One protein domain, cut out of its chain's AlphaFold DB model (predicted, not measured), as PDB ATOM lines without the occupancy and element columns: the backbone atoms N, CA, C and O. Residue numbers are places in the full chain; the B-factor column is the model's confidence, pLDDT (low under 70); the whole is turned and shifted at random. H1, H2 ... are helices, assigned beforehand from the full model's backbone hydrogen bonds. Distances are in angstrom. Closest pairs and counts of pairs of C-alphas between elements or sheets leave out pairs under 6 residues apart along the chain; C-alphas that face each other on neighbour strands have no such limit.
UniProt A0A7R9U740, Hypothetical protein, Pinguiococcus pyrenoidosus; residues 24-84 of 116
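What this domain is: This is residues 24 to 84 of the 116 residues of the protein "Hypothetical protein" of Pinguiococcus pyrenoidosus (UniProt A0A7R9U740). Picture an open L: one long helix, H1, makes the long arm, a bare loop at residues 57 to 61 makes the corner, and the shorter helix H2 makes the other arm. A small third helix, H3, turns off across the far end of H2, and H1 has no helix packed on it. The printed part has 61 residues with three named helices, in the order H1, H2, H3, and no named strand; the class is all helix. The whole is extended, with a radius of gyration of the C-alphas of 20.7 A, and flat, with spans of 57 by 34 by 13 A.

How they stand to each other: Start with H1, residues 24 to 56, which touches no helix. Past the tight link of residues 57 to 61 you reach H2, residues 62 to 75; H1 and H2 are apart, no C-alpha of the one being within 8 A of the other. After a tight link of two residues comes H3, residues 78 to 84, close to H2 but not clearly touching it: the closest C-alphas, those of Ala 73 and Gln 79, are 6.2 A apart. The lines of H2 and H3 stand at 71 degrees, only just about perpendicular. H1 and H3 are apart. In H1, H2 and H3 every O i to N i+4 pair is within hydrogen-bond range.

Where its parts are: Find C-alpha 24 at (-40.987, -0.976, -37.114); from there H1 runs 46.2 A to C-alpha 56 at (-49.237, -30.454, -2.526), y falling and z rising. H2 begins at C-alpha 62 and runs 19.7 A, with y and z both falling. H3 measures 10.0 A and ends at C-alpha 84, at (-25.625, -51.094, -19.393).

The domain as a whole: The two C-alphas farthest apart are those of Glu 25 and Glu 75, at 57.1 A. Residues 24 to 69 and 71 to 77 stand free. The printed part has no cut, and both links are tight. Look in the B-factor column for pLDDT under 70 at residues 24 to 26 and 77 to 84; the mean of the printed part is 78.4.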
ATOM      1  N   LEU A  24     -41.942  -0.189 -37.901       64.19
ATOM      2  CA  LEU A  24     -40.987  -0.976 -37.114       64.19
ATOM      3  C   LEU A  24     -40.955  -0.530 -35.644       64.19
ATOM      4  O   LEU A  24     -40.781  -1.365 -34.772       64.19
ATOM      5  N   GLU A  25     -41.212   0.749 -35.363       67.44
ATOM      6  CA  GLU A  25     -41.311   1.305 -34.009       67.44
ATOM      7  C   GLU A  25     -42.531   0.761 -33.251       67.44
ATOM      8  O   GLU A  25     -42.425   0.422 -32.078       67.44
ATOM      9  N   LYS A  26     -43.680   0.584 -33.924       69.81
ATOM     10  CA  LYS A  26     -44.846  -0.086 -33.325       69.81
ATOM     11  C   LYS A  26     -44.592  -1.568 -33.105       69.81
ATOM     12  O   LYS A  26     -44.983  -2.085 -32.068       69.81
ATOM     13  N   ILE A  27     -43.959  -2.254 -34.057       74.31
ATOM     14  CA  ILE A  27     -43.620  -3.677 -33.892       74.31
ATOM     15  C   ILE A  27     -42.630  -3.844 -32.731       74.31
ATOM     16  O   ILE A  27     -42.838  -4.726 -31.909       74.31
ATOM     17  N   SER A  28     -41.638  -2.956 -32.608       74.12
ATOM     18  CA  SER A  28     -40.714  -2.909 -31.468       74.12
ATOM     19  C   SER A  28     -41.457  -2.677 -30.152       74.12
ATOM     20  O   SER A  28     -41.317  -3.483 -29.250       74.12
ATOM     21  N   GLN A  29     -42.340  -1.673 -30.069       81.12
ATOM     22  CA  GLN A  29     -43.151  -1.434 -28.865       81.12
ATOM     23  C   GLN A  29     -44.027  -2.631 -28.485       81.12
ATOM     24  O   GLN A  29     -44.184  -2.934 -27.307       81.12
ATOM     25  N   THR A  30     -44.603  -3.314 -29.477       82.12
ATOM     26  CA  THR A  30     -45.452  -4.485 -29.212       82.12
ATOM     27  C   THR A  30     -44.611  -5.687 -28.771       82.12
ATOM     28  O   THR A  30     -45.094  -6.506 -27.998       82.12
ATOM     29  N   MET A  31     -43.360  -5.799 -29.237       85.06
ATOM     30  CA  MET A  31     -42.413  -6.820 -28.777       85.06
ATOM     31  C   MET A  31     -41.908  -6.534 -27.363       85.06
ATOM     32  O   MET A  31     -41.884  -7.456 -26.561       85.06
ATOM     33  N   ASP A  32     -41.627  -5.274 -27.026       87.19
ATOM     34  CA  ASP A  32     -41.248  -4.876 -25.664       87.19
ATOM     35  C   ASP A  32     -42.393  -5.169 -24.663       87.19
ATOM     36  O   ASP A  32     -42.168  -5.649 -23.552       87.19
ATOM     37  N   GLU A  33     -43.653  -4.930 -25.056       86.38
ATOM     38  CA  GLU A  33     -44.824  -5.314 -24.250       86.38
ATOM     39  C   GLU A  33     -45.017  -6.831 -24.161       86.38
ATOM     40  O   GLU A  33     -45.430  -7.327 -23.111       86.38
ATOM     41  N   PHE A  34     -44.742  -7.567 -25.239       87.81
ATOM     42  CA  PHE A  34     -44.839  -9.024 -25.259       87.81
ATOM     43  C   PHE A  34     -43.776  -9.669 -24.369       87.81
ATOM     44  O   PHE A  34     -44.109 -10.572 -23.609       87.81
ATOM     45  N   GLU A  35     -42.536  -9.179 -24.405       88.31
ATOM     46  CA  GLU A  35     -41.441  -9.638 -23.544       88.31
ATOM     47  C   GLU A  35     -41.781  -9.407 -22.071       88.31
ATOM     48  O   GLU A  35     -41.731 -10.339 -21.275       88.31
ATOM     49  N   LYS A  36     -42.280  -8.214 -21.724       89.94
ATOM     50  CA  LYS A  36     -42.726  -7.910 -20.359       89.94
ATOM     51  C   LYS A  36     -43.895  -8.788 -19.897       89.94
ATOM     52  O   LYS A  36     -43.964  -9.160 -18.729       89.94
ATOM     53  N   GLN A  37     -44.836  -9.100 -20.791       85.81
ATOM     54  CA  GLN A  37     -45.939 -10.017 -20.486       85.81
ATOM     55  C   GLN A  37     -45.457 -11.461 -20.332       85.81
ATOM     56  O   GLN A  37     -45.989 -12.178 -19.491       85.81
ATOM     57  N   PHE A  38     -44.470 -11.886 -21.120       89.56
ATOM     58  CA  PHE A  38     -43.875 -13.215 -21.013       89.56
ATOM     59  C   PHE A  38     -43.041 -13.372 -19.744       89.56
ATOM     60  O   PHE A  38     -43.153 -14.400 -19.090       89.56
ATOM     61  N   GLU A  39     -42.281 -12.351 -19.357       90.06
ATOM     62  CA  GLU A  39     -41.532 -12.328 -18.098       90.06
ATOM     63  C   GLU A  39     -42.484 -12.398 -16.890       90.06
ATOM     64  O   GLU A  39     -42.298 -13.207 -15.988       90.06
ATOM     65  N   ASP A  40     -43.570 -11.617 -16.897       89.19
ATOM     66  CA  ASP A  40     -44.596 -11.667 -15.845       89.19
ATOM     67  C   ASP A  40     -45.349 -13.009 -15.834       89.19
ATOM     68  O   ASP A  40     -45.698 -13.517 -14.768       89.19
ATOM     69  N   LEU A  41     -45.588 -13.616 -17.000       93.38
ATOM     70  CA  LEU A  41     -46.160 -14.959 -17.084       93.38
ATOM     71  C   LEU A  41     -45.214 -16.001 -16.482       93.38
ATOM     72  O   LEU A  41     -45.681 -16.853 -15.733       93.38
ATOM     73  N   ASP A  42     -43.918 -15.919 -16.778       91.94
ATOM     74  CA  ASP A  42     -42.914 -16.852 -16.272       91.94
ATOM     75  C   ASP A  42     -42.814 -16.766 -14.745       91.94
ATOM     76  O   ASP A  42     -43.052 -17.751 -14.051       91.94
ATOM     77  N   VAL A  43     -42.662 -15.554 -14.198       91.06
ATOM     78  CA  VAL A  43     -42.624 -15.324 -12.742       91.06
ATOM     79  C   VAL A  43     -43.917 -15.783 -12.059       91.06
ATOM     80  O   VAL A  43     -43.886 -16.356 -10.968       91.06
ATOM     81  N   ARG A  44     -45.083 -15.563 -12.680       86.75
ATOM     82  CA  ARG A  44     -46.362 -16.057 -12.141       86.75
ATOM     83  C   ARG A  44     -46.471 -17.570 -12.198       86.75
ATOM     84  O   ARG A  44     -47.049 -18.146 -11.284       86.75
ATOM     85  N   SER A  45     -45.962 -18.193 -13.254       89.44
ATOM     86  CA  SER A  45     -45.961 -19.643 -13.413       89.44
ATOM     87  C   SER A  45     -45.024 -20.290 -12.394       89.44
ATOM     88  O   SER A  45     -45.422 -21.240 -11.728       89.44
ATOM     89  N   GLU A  46     -43.835 -19.721 -12.172       89.62
ATOM     90  CA  GLU A  46     -42.925 -20.136 -11.101       89.62
ATOM     91  C   GLU A  46     -43.563 -19.980  -9.719       89.62
ATOM     92  O   GLU A  46     -43.563 -20.924  -8.931       89.62
ATOM     93  N   PHE A  47     -44.173 -18.827  -9.427       88.00
ATOM     94  CA  PHE A  47     -44.848 -18.610  -8.146       88.00
ATOM     95  C   PHE A  47     -46.047 -19.549  -7.961       88.00
ATOM     96  O   PHE A  47     -46.300 -20.036  -6.859       88.00
ATOM     97  N   MET A  48     -46.787 -19.826  -9.035       90.62
ATOM     98  CA  MET A  48     -47.893 -20.778  -9.031       90.62
ATOM     99  C   MET A  48     -47.395 -22.204  -8.798       90.62
ATOM    100  O   MET A  48     -47.965 -22.884  -7.950       90.62
ATOM    101  N   ASN A  49     -46.330 -22.639  -9.474       86.56
ATOM    102  CA  ASN A  49     -45.695 -23.933  -9.226       86.56
ATOM    103  C   ASN A  49     -45.215 -24.022  -7.781       86.56
ATOM    104  O   ASN A  49     -45.589 -24.951  -7.088       86.56
ATOM    105  N   GLN A  50     -44.529 -23.003  -7.264       87.12
ATOM    106  CA  GLN A  50     -44.081 -22.986  -5.874       87.12
ATOM    107  C   GLN A  50     -45.253 -23.023  -4.874       87.12
ATOM    108  O   GLN A  50     -45.154 -23.648  -3.817       87.12
ATOM    109  N   ALA A  51     -46.373 -22.361  -5.172       84.81
ATOM    110  CA  ALA A  51     -47.576 -22.421  -4.343       84.81
ATOM    111  C   ALA A  51     -48.255 -23.800  -4.408       84.81
ATOM    112  O   ALA A  51     -48.708 -24.303  -3.378       84.81
ATOM    113  N   ILE A  52     -48.303 -24.417  -5.593       86.00
ATOM    114  CA  ILE A  52     -48.793 -25.783  -5.791       86.00
ATOM    115  C   ILE A  52     -47.888 -26.764  -5.053       86.00
ATOM    116  O   ILE A  52     -48.410 -27.553  -4.279       86.00
ATOM    117  N   ASP A  53     -46.570 -26.664  -5.205       84.75
ATOM    118  CA  ASP A  53     -45.574 -27.499  -4.537       84.75
ATOM    119  C   ASP A  53     -45.736 -27.415  -3.022       84.75
ATOM    120  O   ASP A  53     -45.922 -28.433  -2.363       84.75
ATOM    121  N   ASN A  54     -45.797 -26.207  -2.453       83.94
ATOM    122  CA  ASN A  54     -46.025 -26.030  -1.015       83.94
ATOM    123  C   ASN A  54     -47.384 -26.582  -0.552       83.94
ATOM    124  O   ASN A  54     -47.481 -27.145   0.538       83.94
ATOM    125  N   SER A  55     -48.443 -26.431  -1.354       80.69
ATOM    126  CA  SER A  55     -49.776 -26.941  -1.013       80.69
ATOM    127  C   SER A  55     -49.901 -28.456  -1.193       80.69
ATOM    128  O   SER A  55     -50.683 -29.087  -0.483       80.69
ATOM    129  N   THR A  56     -49.178 -29.035  -2.151       79.31
ATOM    130  CA  THR A  56     -49.237 -30.454  -2.526       79.31
ATOM    131  C   THR A  56     -48.174 -31.286  -1.811       79.31
ATOM    132  O   THR A  56     -48.328 -32.498  -1.727       79.31
ATOM    133  N   SER A  57     -47.167 -30.655  -1.194       73.25
ATOM    134  CA  SER A  57     -46.114 -31.316  -0.400       73.25
ATOM    135  C   SER A  57     -46.665 -32.231   0.701       73.25
ATOM    136  O   SER A  57     -46.034 -33.222   1.043       73.25
ATOM    137  N   GLN A  58     -47.845 -31.929   1.264       71.44
ATOM    138  CA  GLN A  58     -48.502 -32.817   2.237       71.44
ATOM    139  C   GLN A  58     -49.304 -33.958   1.598       71.44
ATOM    140  O   GLN A  58     -49.523 -34.974   2.249       71.44
ATOM    141  N   ALA A  59     -49.797 -33.777   0.372       74.31
ATOM    142  CA  ALA A  59     -50.642 -34.754  -0.315       74.31
ATOM    143  C   ALA A  59     -49.838 -35.704  -1.214       74.31
ATOM    144  O   ALA A  59     -50.322 -36.783  -1.537       74.31
ATOM    145  N   THR A  60     -48.633 -35.295  -1.611       73.81
ATOM    146  CA  THR A  60     -47.734 -36.032  -2.498       73.81
ATOM    147  C   THR A  60     -46.314 -35.985  -1.914       73.81
ATOM    148  O   THR A  60     -45.538 -35.099  -2.281       73.81
ATOM    149  N   PRO A  61     -45.969 -36.870  -0.960       77.75
ATOM    150  CA  PRO A  61     -44.624 -36.931  -0.397       77.75
ATOM    151  C   PRO A  61     -43.590 -37.283  -1.468       77.75
ATOM    152  O   PRO A  61     -43.834 -38.135  -2.324       77.75
ATOM    153  N   GLN A  62     -42.423 -36.645  -1.408       72.44
ATOM    154  CA  GLN A  62     -41.371 -36.836  -2.408       72.44
ATOM    155  C   GLN A  62     -40.849 -38.283  -2.430       72.44
ATOM    156  O   GLN A  62     -40.726 -38.863  -3.502       72.44
ATOM    157  N   GLU A  63     -40.674 -38.902  -1.260       75.31
ATOM    158  CA  GLU A  63     -40.252 -40.305  -1.123       75.31
ATOM    159  C   GLU A  63     -41.222 -41.292  -1.796       75.31
ATOM    160  O   GLU A  63     -40.803 -42.257  -2.436       75.31
ATOM    161  N   GLU A  64     -42.534 -41.042  -1.701       77.56
ATOM    162  CA  GLU A  64     -43.552 -41.899  -2.320       77.56
ATOM    163  C   GLU A  64     -43.537 -41.783  -3.852       77.56
ATOM    164  O   GLU A  64     -43.749 -42.775  -4.555       77.56
ATOM    165  N   VAL A  65     -43.246 -40.588  -4.383       80.38
ATOM    166  CA  VAL A  65     -43.098 -40.360  -5.829       80.38
ATOM    167  C   VAL A  65     -41.799 -40.963  -6.348       80.38
ATOM    168  O   VAL A  65     -41.833 -41.648  -7.367       80.38
ATOM    169  N   ASP A  66     -40.683 -40.768  -5.647       79.38
ATOM    170  CA  ASP A  66     -39.382 -41.324  -6.028       79.38
ATOM    171  C   ASP A  66     -39.418 -42.861  -6.014       79.38
ATOM    172  O   ASP A  66     -38.956 -43.509  -6.957       79.38
ATOM    173  N   GLY A  67     -40.086 -43.460  -5.021       82.75
ATOM    174  CA  GLY A  67     -40.352 -44.897  -4.983       82.75
ATOM    175  C   GLY A  67     -41.232 -45.379  -6.143       82.75
ATOM    176  O   GLY A  67     -40.950 -46.417  -6.742       82.75
ATOM    177  N   LEU A  68     -42.274 -44.626  -6.513       81.38
ATOM    178  CA  LEU A  68     -43.118 -44.953  -7.668       81.38
ATOM    179  C   LEU A  68     -42.350 -44.841  -8.991       81.38
ATOM    180  O   LEU A  68     -42.485 -45.717  -9.843       81.38
ATOM    181  N   ILE A  69     -41.521 -43.808  -9.155       81.75
ATOM    182  CA  ILE A  69     -40.636 -43.651 -10.315       81.75
ATOM    183  C   ILE A  69     -39.681 -44.839 -10.396       81.75
ATOM    184  O   ILE A  69     -39.511 -45.396 -11.478       81.75
ATOM    185  N   GLN A  70     -39.118 -45.280  -9.267       79.06
ATOM    186  CA  GLN A  70     -38.247 -46.449  -9.229       79.06
ATOM    187  C   GLN A  70     -38.992 -47.736  -9.615       79.06
ATOM    188  O   GLN A  70     -38.506 -48.473 -10.470       79.06
ATOM    189  N   MET A  71     -40.197 -47.962  -9.079       76.75
ATOM    190  CA  MET A  71     -41.033 -49.121  -9.422       76.75
ATOM    191  C   MET A  71     -41.430 -49.145 -10.902       76.75
ATOM    192  O   MET A  71     -41.355 -50.192 -11.538       76.75
ATOM    193  N   VAL A  72     -41.808 -47.999 -11.475       80.62
ATOM    194  CA  VAL A  72     -42.146 -47.881 -12.905       80.62
ATOM    195  C   VAL A  72     -40.896 -48.037 -13.774       80.62
ATOM    196  O   VAL A  72     -40.947 -48.671 -14.828       80.62
ATOM    197  N   ALA A  73     -39.752 -47.500 -13.344       77.88
ATOM    198  CA  ALA A  73     -38.478 -47.675 -14.034       77.88
ATOM    199  C   ALA A  73     -38.016 -49.142 -14.028       77.88
ATOM    200  O   ALA A  73     -37.481 -49.607 -15.036       77.88
ATOM    201  N   ASP A  74     -38.256 -49.872 -12.936       79.31
ATOM    202  CA  ASP A  74     -38.034 -51.316 -12.833       79.31
ATOM    203  C   ASP A  74     -39.008 -52.102 -13.722       79.31
ATOM    204  O   ASP A  74     -38.587 -52.984 -14.473       79.31
ATOM    205  N   GLU A  75     -40.293 -51.738 -13.713       74.06
ATOM    206  CA  GLU A  75     -41.333 -52.366 -14.536       74.06
ATOM    207  C   GLU A  75     -41.076 -52.191 -16.043       74.06
ATOM    208  O   GLU A  75     -41.314 -53.107 -16.834       74.06
ATOM    209  N   HIS A  76     -40.518 -51.048 -16.445       71.25
ATOM    210  CA  HIS A  76     -40.161 -50.754 -17.834       71.25
ATOM    211  C   HIS A  76     -38.694 -51.050 -18.189       71.25
ATOM    212  O   HIS A  76     -38.278 -50.788 -19.320       71.25
ATOM    213  N   GLY A  77     -37.910 -51.620 -17.267       63.69
ATOM    214  CA  GLY A  77     -36.520 -52.021 -17.510       63.69
ATOM    215  C   GLY A  77     -35.561 -50.863 -17.815       63.69
ATOM    216  O   GLY A  77     -34.502 -51.083 -18.403       63.69
ATOM    217  N   LEU A  78     -35.902 -49.632 -17.425       64.81
ATOM    218  CA  LEU A  78     -35.076 -48.442 -17.653       64.81
ATOM    219  C   LEU A  78     -33.778 -48.473 -16.826       64.81
ATOM    220  O   LEU A  78     -32.751 -47.994 -17.300       64.81
ATOM    221  N   GLN A  79     -33.780 -49.137 -15.662       57.38
ATOM    222  CA  GLN A  79     -32.572 -49.332 -14.846       57.38
ATOM    223  C   GLN A  79     -31.541 -50.271 -15.489       57.38
ATOM    224  O   GLN A  79     -30.350 -50.169 -15.196       57.38
ATOM    225  N   LEU A  80     -31.956 -51.189 -16.369       53.59
ATOM    226  CA  LEU A  80     -31.003 -52.039 -17.086       53.59
ATOM    227  C   LEU A  80     -30.245 -51.210 -18.123       53.59
ATOM    228  O   LEU A  80     -29.036 -51.351 -18.229       53.59
ATOM    229  N   ASN A  81     -30.909 -50.291 -18.825       53.81
ATOM    230  CA  ASN A  81     -30.263 -49.484 -19.859       53.81
ATOM    231  C   ASN A  81     -29.253 -48.475 -19.292       53.81
ATOM    232  O   ASN A  81     -28.179 -48.341 -19.867       53.81
ATOM    233  N   GLU A  82     -29.533 -47.826 -18.156       58.62
ATOM    234  CA  GLU A  82     -28.551 -46.936 -17.511       58.62
ATOM    235  C   GLU A  82     -27.370 -47.711 -16.905       58.62
ATOM    236  O   GLU A  82     -26.223 -47.286 -17.041       58.62
ATOM    237  N   ASN A  83     -27.606 -48.894 -16.324       52.78
ATOM    238  CA  ASN A  83     -26.516 -49.758 -15.858       52.78
ATOM    239  C   ASN A  83     -25.711 -50.383 -17.018       52.78
ATOM    240  O   ASN A  83     -24.513 -50.611 -16.863       52.78
ATOM    241  N   PHE A  84     -26.320 -50.622 -18.186       49.22
ATOM    242  CA  PHE A  84     -25.625 -51.094 -19.393       49.22
ATOM    243  C   PHE A  84     -24.860 -49.982 -20.131       49.22
ATOM    244  O   PHE A  84     -23.852 -50.284 -20.766       49.22
TER     245      PHE A  84